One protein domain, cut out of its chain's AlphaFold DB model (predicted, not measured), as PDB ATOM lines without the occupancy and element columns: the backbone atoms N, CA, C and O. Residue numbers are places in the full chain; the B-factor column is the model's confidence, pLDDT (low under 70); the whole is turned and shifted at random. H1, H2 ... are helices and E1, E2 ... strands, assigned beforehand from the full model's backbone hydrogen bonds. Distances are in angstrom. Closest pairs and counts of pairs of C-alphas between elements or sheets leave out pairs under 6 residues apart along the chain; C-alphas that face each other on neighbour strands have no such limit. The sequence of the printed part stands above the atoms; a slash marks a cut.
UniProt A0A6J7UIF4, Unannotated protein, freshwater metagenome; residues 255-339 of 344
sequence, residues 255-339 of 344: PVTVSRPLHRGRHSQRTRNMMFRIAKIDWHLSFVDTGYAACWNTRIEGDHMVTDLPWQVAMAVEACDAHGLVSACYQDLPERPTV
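What this domain is: This is residues 255 to 339 of the 344 residues of the protein "Unannotated protein" of freshwater metagenome (UniProt A0A6J7UIF4). A small twisted sheet of E1, E3 and E2 makes one end of the domain and H1 lies far off at the other end, with H2 near the middle between them and H3 standing up from the E1 side of the sheet and meeting H2 at a wide angle. After H3, residues 323 to 339 hold no named element and fold back past the middle to E1, where residues 338 to 339 pair with the strand. The printed part has 85 residues with three named helices and three named strands, in the order E1, H1, H2, E2, E3, H3; the sheet runs E1, E3, E2, all antiparallel, and the class is mixed, helices and strands. The whole is compact, with a radius of gyration of the C-alphas of 12.3 A, and rounded in outline, its C-alphas spanning 33 by 25 by 24 A.

Where its parts are: E1 is residues 256 to 261, beginning at C-alpha 256 at (162.048, 132.419, 100.400) and 16.8 A long from first to last C-alpha. H1 is residues 269 to 278, 14.5 A long, and begins at C-alpha 269 at (171.346, 106.525, 116.660). H2 is residues 283 to 289, 9.7 A long. E2 is residues 297 to 301, 12.4 A long, and E3 is residues 304 to 309, 15.1 A long. H3, the longest helix, is residues 311 to 322, 16.5 A long, and ends at C-alpha 322 at (177.614, 124.201, 98.669).

How they stand to each other: E1 and E3 are antiparallel neighbours at 155 degrees, with N 256 and O 309 at 2.8 A and N 307 and O 258 at 2.9 A, both within hydrogen-bond range. E2 and E3 form a hairpin over a tight link of 2 residues; they are antiparallel at 157 degrees, with N 299 and O 306 within hydrogen-bond range at 2.8 A. E1 and E2 are the edge strands and E3 is the inner one. The sheet is strongly twisted, but only just, with C-alphas up to 4.3 A off its best plane. E1, H1 H2 and E2 form a split strand-helix-strand unit, two strands running the same way with helices between them along the chain and E3 between them in the sheet; its crossover is right-handed. H3 is on the sheet, over E1, at a height over the sheet of 10.2 A above a local plane fitted to just 6 C-alphas, and it stands up from the sheet, its line rising 44 degrees out of that plane. The closest C-alphas of E1 and H3 are those of Val 256 and Trp 311, 5.1 A apart. H2 is only just on the sheet, with 5 pairs of C-alphas within 10 A, and only grazes it with residues 288 to 289. H3 touches H2 with residues 313 to 317 alone; their closest C-alphas are those of Leu 285 and Val 317, 6.1 A apart, and their lines are about perpendicular, but only just, at 73 degrees. H1 is not on the sheet, and it is apart from H2, H3, E2 and E3. In H2 and H3 every O i to N i+4 pair is within hydrogen-bond range; in H1, 5 of 6 are.

The domain as a whole: The two C-alphas farthest apart are those of Pro 255 and Arg 270, at 35.4 A, while the first and last printed C-alphas, of Pro 255 and Val 339, are 11.2 A apart. Residues 258 to 259 of E1 pair with residues 338 to 339, antiparallel, and residues 281 to 282 pair with residues 326 to 327, parallel. The printed part has no cut and no long link. The mean pLDDT of the printed part is 84.0; the model's confidence is under 70 at residues 294 to 295 and 332 to 339.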
ATOM      1  N   PRO A 255     160.691 136.771 102.288       87.50
ATOM      2  CA  PRO A 255     160.902 135.355 102.597       87.50
ATOM      3  C   PRO A 255     161.012 134.467 101.351       87.50
ATOM      4  O   PRO A 255     160.379 134.722 100.328       87.50
ATOM      5  N   VAL A 256     161.790 133.392 101.466       88.44
ATOM      6  CA  VAL A 256     162.048 132.419 100.400       88.44
ATOM      7  C   VAL A 256     161.453 131.073 100.785       88.44
ATOM      8  O   VAL A 256     161.653 130.581 101.898       88.44
ATOM      9  N   THR A 257     160.746 130.455  99.847       88.75
ATOM     10  CA  THR A 257     160.147 129.140 100.046       88.75
ATOM     11  C   THR A 257     161.178 128.043  99.779       88.75
ATOM     12  O   THR A 257     161.780 127.968  98.706       88.75
ATOM     13  N   VAL A 258     161.370 127.165 100.765       85.56
ATOM     14  CA  VAL A 258     162.236 125.985 100.669       85.56
ATOM     15  C   VAL A 258     161.386 124.727 100.764       85.56
ATOM     16  O   VAL A 258     160.668 124.523 101.745       85.56
ATOM     17  N   SER A 259     161.497 123.872  99.747       85.38
ATOM     18  CA  SER A 259     160.812 122.581  99.677       85.38
ATOM     19  C   SER A 259     161.754 121.443 100.057       85.38
ATOM     20  O   SER A 259     162.906 121.404  99.620       85.38
ATOM     21  N   ARG A 260     161.274 120.516 100.892       85.81
ATOM     22  CA  ARG A 260     162.020 119.330 101.337       85.81
ATOM     23  C   ARG A 260     161.113 118.100 101.295       85.81
ATOM     24  O   ARG A 260     159.943 118.236 101.646       85.81
ATOM     25  N   PRO A 261     161.617 116.900 100.959       85.31
ATOM     26  CA  PRO A 261     160.785 115.699 100.961       85.31
ATOM     27  C   PRO A 261     160.186 115.432 102.348       85.31
ATOM     28  O   PRO A 261     160.884 115.533 103.368       85.31
ATOM     29  N   LEU A 262     158.894 115.096 102.389       81.44
ATOM     30  CA  LEU A 262     158.142 114.861 103.624       81.44
ATOM     31  C   LEU A 262     158.646 113.613 104.359       81.44
ATOM     32  O   LEU A 262     158.757 113.601 105.584       81.44
ATOM     33  N   HIS A 263     159.000 112.576 103.604       80.75
ATOM     34  CA  HIS A 263     159.413 111.274 104.124       80.75
ATOM     35  C   HIS A 263     160.920 111.152 104.401       80.75
ATOM     36  O   HIS A 263     161.448 110.038 104.440       80.75
ATOM     37  N   ARG A 264     161.637 112.268 104.618       84.69
ATOM     38  CA  ARG A 264     163.049 112.198 105.029       84.69
ATOM     39  C   ARG A 264     163.178 111.374 106.307       84.69
ATOM     40  O   ARG A 264     162.557 111.662 107.332       84.69
ATOM     41  N   GLY A 265     164.013 110.340 106.245       80.50
ATOM     42  CA  GLY A 265     164.307 109.497 107.392       80.50
ATOM     43  C   GLY A 265     165.063 110.291 108.451       80.50
ATOM     44  O   GLY A 265     166.075 110.931 108.158       80.50
ATOM     45  N   ARG A 266     164.605 110.232 109.704       84.56
ATOM     46  CA  ARG A 266     165.413 110.704 110.834       84.56
ATOM     47  C   ARG A 266     166.698 109.897 110.926       84.56
ATOM     48  O   ARG A 266     166.720 108.694 110.650       84.56
ATOM     49  N   HIS A 267     167.770 110.538 111.374       86.00
ATOM     50  CA  HIS A 267     169.022 109.824 111.595       86.00
ATOM     51  C   HIS A 267     168.869 108.772 112.693       86.00
ATOM     52  O   HIS A 267     168.495 109.082 113.829       86.00
ATOM     53  N   SER A 268     169.230 107.528 112.365       84.06
ATOM     54  CA  SER A 268     169.379 106.463 113.358       84.06
ATOM     55  C   SER A 268     170.409 106.864 114.421       84.06
ATOM     56  O   SER A 268     171.321 107.649 114.143       84.06
ATOM     57  N   GLN A 269     170.344 106.272 115.617       79.75
ATOM     58  CA  GLN A 269     171.346 106.525 116.660       79.75
ATOM     59  C   GLN A 269     172.773 106.240 116.158       79.75
ATOM     60  O   GLN A 269     173.707 106.987 116.449       79.75
ATOM     61  N   ARG A 270     172.966 105.188 115.349       84.00
ATOM     62  CA  ARG A 270     174.261 104.875 114.720       84.00
ATOM     63  C   ARG A 270     174.724 105.988 113.776       84.00
ATOM     64  O   ARG A 270     175.899 106.348 113.805       84.00
ATOM     65  N   THR A 271     173.823 106.527 112.962       86.69
ATOM     66  CA  THR A 271     174.132 107.614 112.026       86.69
ATOM     67  C   THR A 271     174.487 108.891 112.778       86.69
ATOM     68  O   THR A 271     175.540 109.464 112.512       86.69
ATOM     69  N   ARG A 272     173.702 109.273 113.797       85.31
ATOM     70  CA  ARG A 272     174.003 110.429 114.662       85.31
ATOM     71  C   ARG A 272     175.369 110.301 115.329       85.31
ATOM     72  O   ARG A 272     176.183 111.214 115.244       85.31
ATOM     73  N   ASN A 273     175.661 109.132 115.905       83.62
ATOM     74  CA  ASN A 273     176.958 108.814 116.509       83.62
ATOM     75  C   ASN A 273     178.143 109.060 115.561       83.62
ATOM     76  O   ASN A 273     179.217 109.459 116.017       83.62
ATOM     77  N   MET A 274     177.971 108.776 114.267       85.12
ATOM     78  CA  MET A 274     178.985 109.033 113.250       85.12
ATOM     79  C   MET A 274     179.006 110.513 112.865       85.12
ATOM     80  O   MET A 274     180.063 111.132 112.905       85.12
ATOM     81  N   MET A 275     177.853 111.104 112.562       85.75
ATOM     82  CA  MET A 275     177.752 112.496 112.131       85.75
ATOM     83  C   MET A 275     178.310 113.481 113.147       85.75
ATOM     84  O   MET A 275     179.149 114.297 112.790       85.75
ATOM     85  N   PHE A 276     177.924 113.377 114.418       85.94
ATOM     86  CA  PHE A 276     178.436 114.284 115.444       85.94
ATOM     87  C   PHE A 276     179.950 114.158 115.647       85.94
ATOM     88  O   PHE A 276     180.582 115.085 116.142       85.94
ATOM     89  N   ARG A 277     180.561 113.054 115.203       83.69
ATOM     90  CA  ARG A 277     182.011 112.866 115.240       83.69
ATOM     91  C   ARG A 277     182.736 113.497 114.047       83.69
ATOM     92  O   ARG A 277     183.842 113.992 114.240       83.69
ATOM     93  N   ILE A 278     182.182 113.412 112.834       82.81
ATOM     94  CA  ILE A 278     182.936 113.714 111.597       82.81
ATOM     95  C   ILE A 278     182.267 114.704 110.637       82.81
ATOM     96  O   ILE A 278     182.951 115.249 109.776       82.81
ATOM     97  N   ALA A 279     180.956 114.918 110.734       85.75
ATOM     98  CA  ALA A 279     180.221 115.739 109.779       85.75
ATOM     99  C   ALA A 279     180.317 117.230 110.123       85.75
ATOM    100  O   ALA A 279     180.362 117.622 111.293       85.75
ATOM    101  N   LYS A 280     180.289 118.069 109.084       88.06
ATOM    102  CA  LYS A 280     180.027 119.503 109.225       88.06
ATOM    103  C   LYS A 280     178.509 119.689 109.268       88.06
ATOM    104  O   LYS A 280     177.807 119.203 108.387       88.06
ATOM    105  N   ILE A 281     178.012 120.336 110.317       91.06
ATOM    106  CA  ILE A 281     176.572 120.463 110.571       91.06
ATOM    107  C   ILE A 281     176.079 121.820 110.084       91.06
ATOM    108  O   ILE A 281     176.642 122.843 110.470       91.06
ATOM    109  N   ASP A 282     175.002 121.806 109.304       93.69
ATOM    110  CA  ASP A 282     174.195 122.989 109.027       93.69
ATOM    111  C   ASP A 282     173.211 123.211 110.183       93.69
ATOM    112  O   ASP A 282     172.215 122.496 110.329       93.69
ATOM    113  N   TRP A 283     173.488 124.203 111.027       92.75
ATOM    114  CA  TRP A 283     172.622 124.560 112.151       92.75
ATOM    115  C   TRP A 283     171.311 125.212 111.707       92.75
ATOM    116  O   TRP A 283     170.298 125.049 112.383       92.75
ATOM    117  N   HIS A 284     171.298 125.911 110.578       92.81
ATOM    118  CA  HIS A 284     170.112 126.582 110.058       92.81
ATOM    119  C   HIS A 284     169.099 125.547 109.586       92.81
ATOM    120  O   HIS A 284     167.982 125.515 110.102       92.81
ATOM    121  N   LEU A 285     169.517 124.627 108.711       91.12
ATOM    122  CA  LEU A 285     168.669 123.531 108.239       91.12
ATOM    123  C   LEU A 285     168.238 122.611 109.388       91.12
ATOM    124  O   LEU A 285     167.063 122.252 109.485       91.12
ATOM    125  N   SER A 286     169.161 122.285 110.302       91.44
ATOM    126  CA  SER A 286     168.843 121.450 111.467       91.44
ATOM    127  C   SER A 286     167.758 122.073 112.342       91.44
ATOM    128  O   SER A 286     166.916 121.348 112.869       91.44
ATOM    129  N   PHE A 287     167.745 123.403 112.498       89.44
ATOM    130  CA  PHE A 287     166.696 124.074 113.259       89.44
ATOM    131  C   PHE A 287     165.333 123.939 112.581       89.44
ATOM    132  O   PHE A 287     164.370 123.569 113.258       89.44
ATOM    133  N   VAL A 288     165.259 124.166 111.261       87.62
ATOM    134  CA  VAL A 288     164.009 123.985 110.500       87.62
ATOM    135  C   VAL A 288     163.462 122.572 110.718       87.62
ATOM    136  O   VAL A 288     162.283 122.378 111.010       87.62
ATOM    137  N   ASP A 289     164.351 121.587 110.646       86.56
ATOM    138  CA  ASP A 289     164.034 120.169 110.753       86.56
ATOM    139  C   ASP A 289     163.506 119.745 112.132       86.56
ATOM    140  O   ASP A 289     162.777 118.755 112.242       86.56
ATOM    141  N   THR A 290     163.827 120.486 113.196       83.81
ATOM    142  CA  THR A 290     163.294 120.181 114.532       83.81
ATOM    143  C   THR A 290     161.786 120.401 114.648       83.81
ATOM    144  O   THR A 290     161.173 119.889 115.582       83.81
ATOM    145  N   GLY A 291     161.182 121.189 113.751       79.44
ATOM    146  CA  GLY A 291     159.786 121.617 113.861       79.44
ATOM    147  C   GLY A 291     159.529 122.664 114.956       79.44
ATOM    148  O   GLY A 291     158.416 123.164 115.068       79.44
ATOM    149  N   TYR A 292     160.550 123.049 115.733       82.19
ATOM    150  CA  TYR A 292     160.475 124.154 116.700       82.19
ATOM    151  C   TYR A 292     160.751 125.521 116.079       82.19
ATOM    152  O   TYR A 292     160.724 126.534 116.776       82.19
ATOM    153  N   ALA A 293     160.962 125.569 114.769       74.75
ATOM    154  CA  ALA A 293     160.958 126.802 114.005       74.75
ATOM    155  C   ALA A 293     159.525 127.234 113.651       74.75
ATOM    156  O   ALA A 293     159.211 127.513 112.499       74.75
ATOM    157  N   ALA A 294     158.640 127.272 114.652       68.69
ATOM    158  CA  ALA A 294     157.221 127.590 114.475       68.69
ATOM    159  C   ALA A 294     156.988 129.029 113.976       68.69
ATOM    160  O   ALA A 294     155.925 129.341 113.453       68.69
ATOM    161  N   CYS A 295     158.001 129.890 114.107       69.62
ATOM    162  CA  CYS A 295     158.073 131.203 113.470       69.62
ATOM    163  C   CYS A 295     158.073 131.161 111.933       69.62
ATOM    164  O   CYS A 295     157.888 132.198 111.303       69.62
ATOM    165  N   TRP A 296     158.355 130.009 111.324       84.81
ATOM    166  CA  TRP A 296     158.445 129.852 109.878       84.81
ATOM    167  C   TRP A 296     157.237 129.079 109.373       84.81
ATOM    168  O   TRP A 296     156.948 127.971 109.837       84.81
ATOM    169  N   ASN A 297     156.528 129.668 108.411       83.56
ATOM    170  CA  ASN A 297     155.295 129.109 107.881       83.56
ATOM    171  C   ASN A 297     155.595 127.793 107.157       83.56
ATOM    172  O   ASN A 297     156.134 127.793 106.052       83.56
ATOM    173  N   THR A 298     155.282 126.674 107.808       86.25
ATOM    174  CA  THR A 298     155.539 125.329 107.294       86.25
ATOM    175  C   THR A 298     154.224 124.640 106.988       86.25
ATOM    176  O   THR A 298     153.335 124.563 107.834       86.25
ATOM    177  N   ARG A 299     154.113 124.111 105.775       90.00
ATOM    178  CA  ARG A 299     152.923 123.442 105.255       90.00
ATOM    179  C   ARG A 299     153.315 122.200 104.462       90.00
ATOM    180  O   ARG A 299     154.455 122.065 104.027       90.00
ATOM    181  N   ILE A 300     152.369 121.283 104.308       90.25
ATOM    182  CA  ILE A 300     152.553 120.076 103.502       90.25
ATOM    183  C   ILE A 300     151.917 120.329 102.137       90.25
ATOM    184  O   ILE A 300     150.726 120.633 102.061       90.25
ATOM    185  N   GLU A 301     152.702 120.196 101.073       91.25
ATOM    186  CA  GLU A 301     152.244 120.287  99.686       91.25
ATOM    187  C   GLU A 301     152.653 119.008  98.946       91.25
ATOM    188  O   GLU A 301     153.825 118.786  98.642       91.25
ATOM    189  N   GLY A 302     151.682 118.129  98.682       89.19
ATOM    190  CA  GLY A 302     151.960 116.806  98.119       89.19
ATOM    191  C   GLY A 302     152.858 115.979  99.046       89.19
ATOM    192  O   GLY A 302     152.559 115.844 100.229       89.19
ATOM    193  N   ASP A 303     153.957 115.448  98.506       89.12
ATOM    194  CA  ASP A 303     154.964 114.677  99.258       89.12
ATOM    195  C   ASP A 303     156.126 115.546  99.787       89.12
ATOM    196  O   ASP A 303     157.246 115.087 100.017       89.12
ATOM    197  N   HIS A 304     155.885 116.851  99.938       87.56
ATOM    198  CA  HIS A 304     156.893 117.806 100.378       87.56
ATOM    199  C   HIS A 304     156.429 118.601 101.595       87.56
ATOM    200  O   HIS A 304     155.276 119.012 101.722       87.56
ATOM    201  N   MET A 305     157.382 118.849 102.486       87.62
ATOM    202  CA  MET A 305     157.299 119.857 103.524       87.62
ATOM    203  C   MET A 305     157.871 121.160 102.970       87.62
ATOM    204  O   MET A 305     159.066 121.261 102.681       87.62
ATOM    205  N   VAL A 306     157.003 122.152 102.832       89.31
ATOM    206  CA  VAL A 306     157.309 123.461 102.269       89.31
ATOM    207  C   VAL A 306     157.354 124.474 103.404       89.31
ATOM    208  O   VAL A 306     156.383 124.614 104.146       89.31
ATOM    209  N   THR A 307     158.481 125.166 103.556       89.38
ATOM    210  CA  THR A 307     158.671 126.174 104.606       89.38
ATOM    211  C   THR A 307     159.053 127.517 104.005       89.38
ATOM    212  O   THR A 307     160.023 127.598 103.254       89.38
ATOM    213  N   ASP A 308     158.348 128.575 104.399       90.38
ATOM    214  CA  ASP A 308     158.742 129.950 104.097       90.38
ATOM    215  C   ASP A 308     159.777 130.406 105.131       90.38
ATOM    216  O   ASP A 308     159.472 130.590 106.313       90.38
ATOM    217  N   LEU A 309     161.025 130.542 104.686       89.69
ATOM    218  CA  LEU A 309     162.158 130.943 105.512       89.69
ATOM    219  C   LEU A 309     162.480 132.424 105.301       89.69
ATOM    220  O   LEU A 309     162.342 132.929 104.185       89.69
ATOM    221  N   PRO A 310     163.008 133.128 106.317       90.12
ATOM    222  CA  PRO A 310     163.702 134.386 106.084       90.12
ATOM    223  C   PRO A 310     164.784 134.175 105.020       90.12
ATOM    224  O   PRO A 310     165.525 133.190 105.076       90.12
ATOM    225  N   TRP A 311     164.877 135.075 104.046       90.19
ATOM    226  CA  TRP A 311     165.748 134.890 102.882       90.19
ATOM    227  C   TRP A 311     167.220 134.684 103.258       90.19
ATOM    228  O   TRP A 311     167.902 133.880 102.631       90.19
ATOM    229  N   GLN A 312     167.695 135.331 104.327       92.31
ATOM    230  CA  GLN A 312     169.045 135.137 104.856       92.31
ATOM    231  C   GLN A 312     169.258 133.709 105.381       92.31
ATOM    232  O   GLN A 312     170.332 133.136 105.232       92.31
ATOM    233  N   VAL A 313     168.224 133.085 105.955       92.62
ATOM    234  CA  VAL A 313     168.281 131.681 106.388       92.62
ATOM    235  C   VAL A 313     168.321 130.760 105.172       92.62
ATOM    236  O   VAL A 313     169.137 129.846 105.146       92.62
ATOM    237  N   ALA A 314     167.515 131.023 104.141       91.69
ATOM    238  CA  ALA A 314     167.567 130.255 102.894       91.69
ATOM    239  C   ALA A 314     168.944 130.360 102.210       91.69
ATOM    240  O   ALA A 314     169.508 129.349 101.800       91.69
ATOM    241  N   MET A 315     169.520 131.564 102.174       92.00
ATOM    242  CA  MET A 315     170.863 131.820 101.648       92.00
ATOM    243  C   MET A 315     171.957 131.108 102.444       92.00
ATOM    244  O   MET A 315     172.889 130.558 101.862       92.00
ATOM    245  N   ALA A 316     171.843 131.096 103.773       94.19
ATOM    246  CA  ALA A 316     172.754 130.354 104.632       94.19
ATOM    247  C   ALA A 316     172.677 128.844 104.373       94.19
ATOM    248  O   ALA A 316     173.722 128.212 104.252       94.19
ATOM    249  N   VAL A 317     171.472 128.283 104.218       92.75
ATOM    250  CA  VAL A 317     171.273 126.862 103.883       92.75
ATOM    251  C   VAL A 317     171.888 126.523 102.522       92.75
ATOM    252  O   VAL A 317     172.620 125.545 102.414       92.75
ATOM    253  N   GLU A 318     171.674 127.353 101.498       91.06
ATOM    254  CA  GLU A 318     172.306 127.173 100.180       91.06
ATOM    255  C   GLU A 318     173.842 127.227 100.274       91.06
ATOM    256  O   GLU A 318     174.546 126.382  99.717       91.06
ATOM    257  N   ALA A 319     174.382 128.189 101.029       92.50
ATOM    258  CA  ALA A 319     175.820 128.315 101.240       92.50
ATOM    259  C   ALA A 319     176.404 127.112 102.000       92.50
ATOM    260  O   ALA A 319     177.489 126.638 101.657       92.50
ATOM    261  N   CYS A 320     175.699 126.614 103.016       93.25
ATOM    262  CA  CYS A 320     176.056 125.419 103.775       93.25
ATOM    263  C   CYS A 320     176.068 124.169 102.881       93.25
ATOM    264  O   CYS A 320     177.054 123.428 102.904       93.25
ATOM    265  N   ASP A 321     175.039 123.975 102.051       90.19
ATOM    266  CA  ASP A 321     174.943 122.862 101.095       90.19
ATOM    267  C   ASP A 321     176.119 122.871 100.106       90.19
ATOM    268  O   ASP A 321     176.820 121.870  99.942       90.19
ATOM    269  N   ALA A 322     176.454 124.041  99.550       89.50
ATOM    270  CA  ALA A 322     177.614 124.201  98.669       89.50
ATOM    271  C   ALA A 322     178.958 123.848  99.344       89.50
ATOM    272  O   ALA A 322     179.926 123.508  98.660       89.50
ATOM    273  N   HIS A 323     179.029 123.896 100.680       89.75
ATOM    274  CA  HIS A 323     180.200 123.510 101.477       89.75
ATOM    275  C   HIS A 323     180.103 122.084 102.055       89.75
ATOM    276  O   HIS A 323     180.964 121.680 102.848       89.75
ATOM    277  N   GLY A 324     179.092 121.311 101.643       89.38
ATOM    278  CA  GLY A 324     178.880 119.920 102.043       89.38
ATOM    279  C   GLY A 324     178.447 119.757 103.500       89.38
ATOM    280  O   GLY A 324     178.799 118.758 104.132       89.38
ATOM    281  N   LEU A 325     177.767 120.758 104.063       92.12
ATOM    282  CA  LEU A 325     177.166 120.651 105.389       92.12
ATOM    283  C   LEU A 325     175.831 119.917 105.296       92.12
ATOM    284  O   LEU A 325     175.126 120.019 104.302       92.12
ATOM    285  N   VAL A 326     175.495 119.190 106.359       90.38
ATOM    286  CA  VAL A 326     174.291 118.352 106.416       90.38
ATOM    287  C   VAL A 326     173.443 118.677 107.639       90.38
ATOM    288  O   VAL A 326     173.955 119.158 108.659       90.38
ATOM    289  N   SER A 327     172.152 118.354 107.568       90.69
ATOM    290  CA  SER A 327     171.261 118.420 108.730       90.69
ATOM    291  C   SER A 327     171.701 117.436 109.816       90.69
ATOM    292  O   SER A 327     171.947 116.258 109.551       90.69
ATOM    293  N   ALA A 328     171.738 117.893 111.069       88.62
ATOM    294  CA  ALA A 328     171.982 117.069 112.254       88.62
ATOM    295  C   ALA A 328     170.822 116.110 112.568       88.62
ATOM    296  O   ALA A 328     170.994 115.155 113.330       88.62
ATOM    297  N   CYS A 329     169.635 116.375 112.020       85.81
ATOM    298  CA  CYS A 329     168.390 115.738 112.432       85.81
ATOM    299  C   CYS A 329     167.882 114.706 111.413       85.81
ATOM    300  O   CYS A 329     167.420 113.634 111.815       85.81
ATOM    301  N   TYR A 330     168.002 114.989 110.111       85.88
ATOM    302  CA  TYR A 330     167.409 114.172 109.047       85.88
ATOM    303  C   TYR A 330     168.388 113.876 107.922       85.88
ATOM    304  O   TYR A 330     169.316 114.637 107.660       85.88
ATOM    305  N   GLN A 331     168.164 112.742 107.263       81.81
ATOM    306  CA  GLN A 331     168.909 112.333 106.085       81.81
ATOM    307  C   GLN A 331     168.603 113.263 104.918       81.81
ATOM    308  O   GLN A 331     167.436 113.473 104.579       81.81
ATOM    309  N   ASP A 332     169.656 113.753 104.275       69.38
ATOM    310  CA  ASP A 332     169.532 114.383 102.972       69.38
ATOM    311  C   ASP A 332     169.275 113.285 101.935       69.38
ATOM    312  O   ASP A 332     170.005 112.292 101.850       69.38
ATOM    313  N   LEU A 333     168.181 113.426 101.188       61.59
ATOM    314  CA  LEU A 333     167.893 112.574 100.042       61.59
ATOM    315  C   LEU A 333     168.633 113.138  98.817       61.59
ATOM    316  O   LEU A 333     168.898 114.339  98.763       61.59
ATOM    317  N   PRO A 334     168.978 112.305  97.821       50.75
ATOM    318  CA  PRO A 334     169.667 112.766  96.612       50.75
ATOM    319  C   PRO A 334     168.874 113.827  95.824       50.75
ATOM    320  O   PRO A 334     169.462 114.571  95.038       50.75
ATOM    321  N   GLU A 335     167.563 113.930  96.053       50.06
ATOM    322  CA  GLU A 335     166.742 115.056  95.612       50.06
ATOM    323  C   GLU A 335     167.008 116.265  96.515       50.06
ATOM    324  O   GLU A 335     166.536 116.354  97.651       50.06
ATOM    325  N   ARG A 336     167.833 117.180  96.000       49.62
ATOM    326  CA  ARG A 336     168.267 118.385  96.709       49.62
ATOM    327  C   ARG A 336     167.074 119.284  97.048       49.62
ATOM    328  O   ARG A 336     166.174 119.419  96.215       49.62
ATOM    329  N   PRO A 337     167.086 119.963  98.210       49.78
ATOM    330  CA  PRO A 337     166.127 121.024  98.474       49.78
ATOM    331  C   PRO A 337     166.215 122.066  97.357       49.78
ATOM    332  O   PRO A 337     167.272 122.632  97.087       49.78
ATOM    333  N   THR A 338     165.101 122.294  96.667       52.19
ATOM    334  CA  THR A 338     165.017 123.330  95.639       52.19
ATOM    335  C   THR A 338     164.668 124.638  96.332       52.19
ATOM    336  O   THR A 338     163.577 124.793  96.883       52.19
ATOM    337  N   VAL A 339     165.612 125.576  96.330       51.56
ATOM    338  CA  VAL A 339     165.360 126.954  96.750       51.56
ATOM    339  C   VAL A 339     164.704 127.661  95.568       51.56
ATOM    340  O   VAL A 339     165.364 127.981  94.581       51.56
TER     341      VAL A 339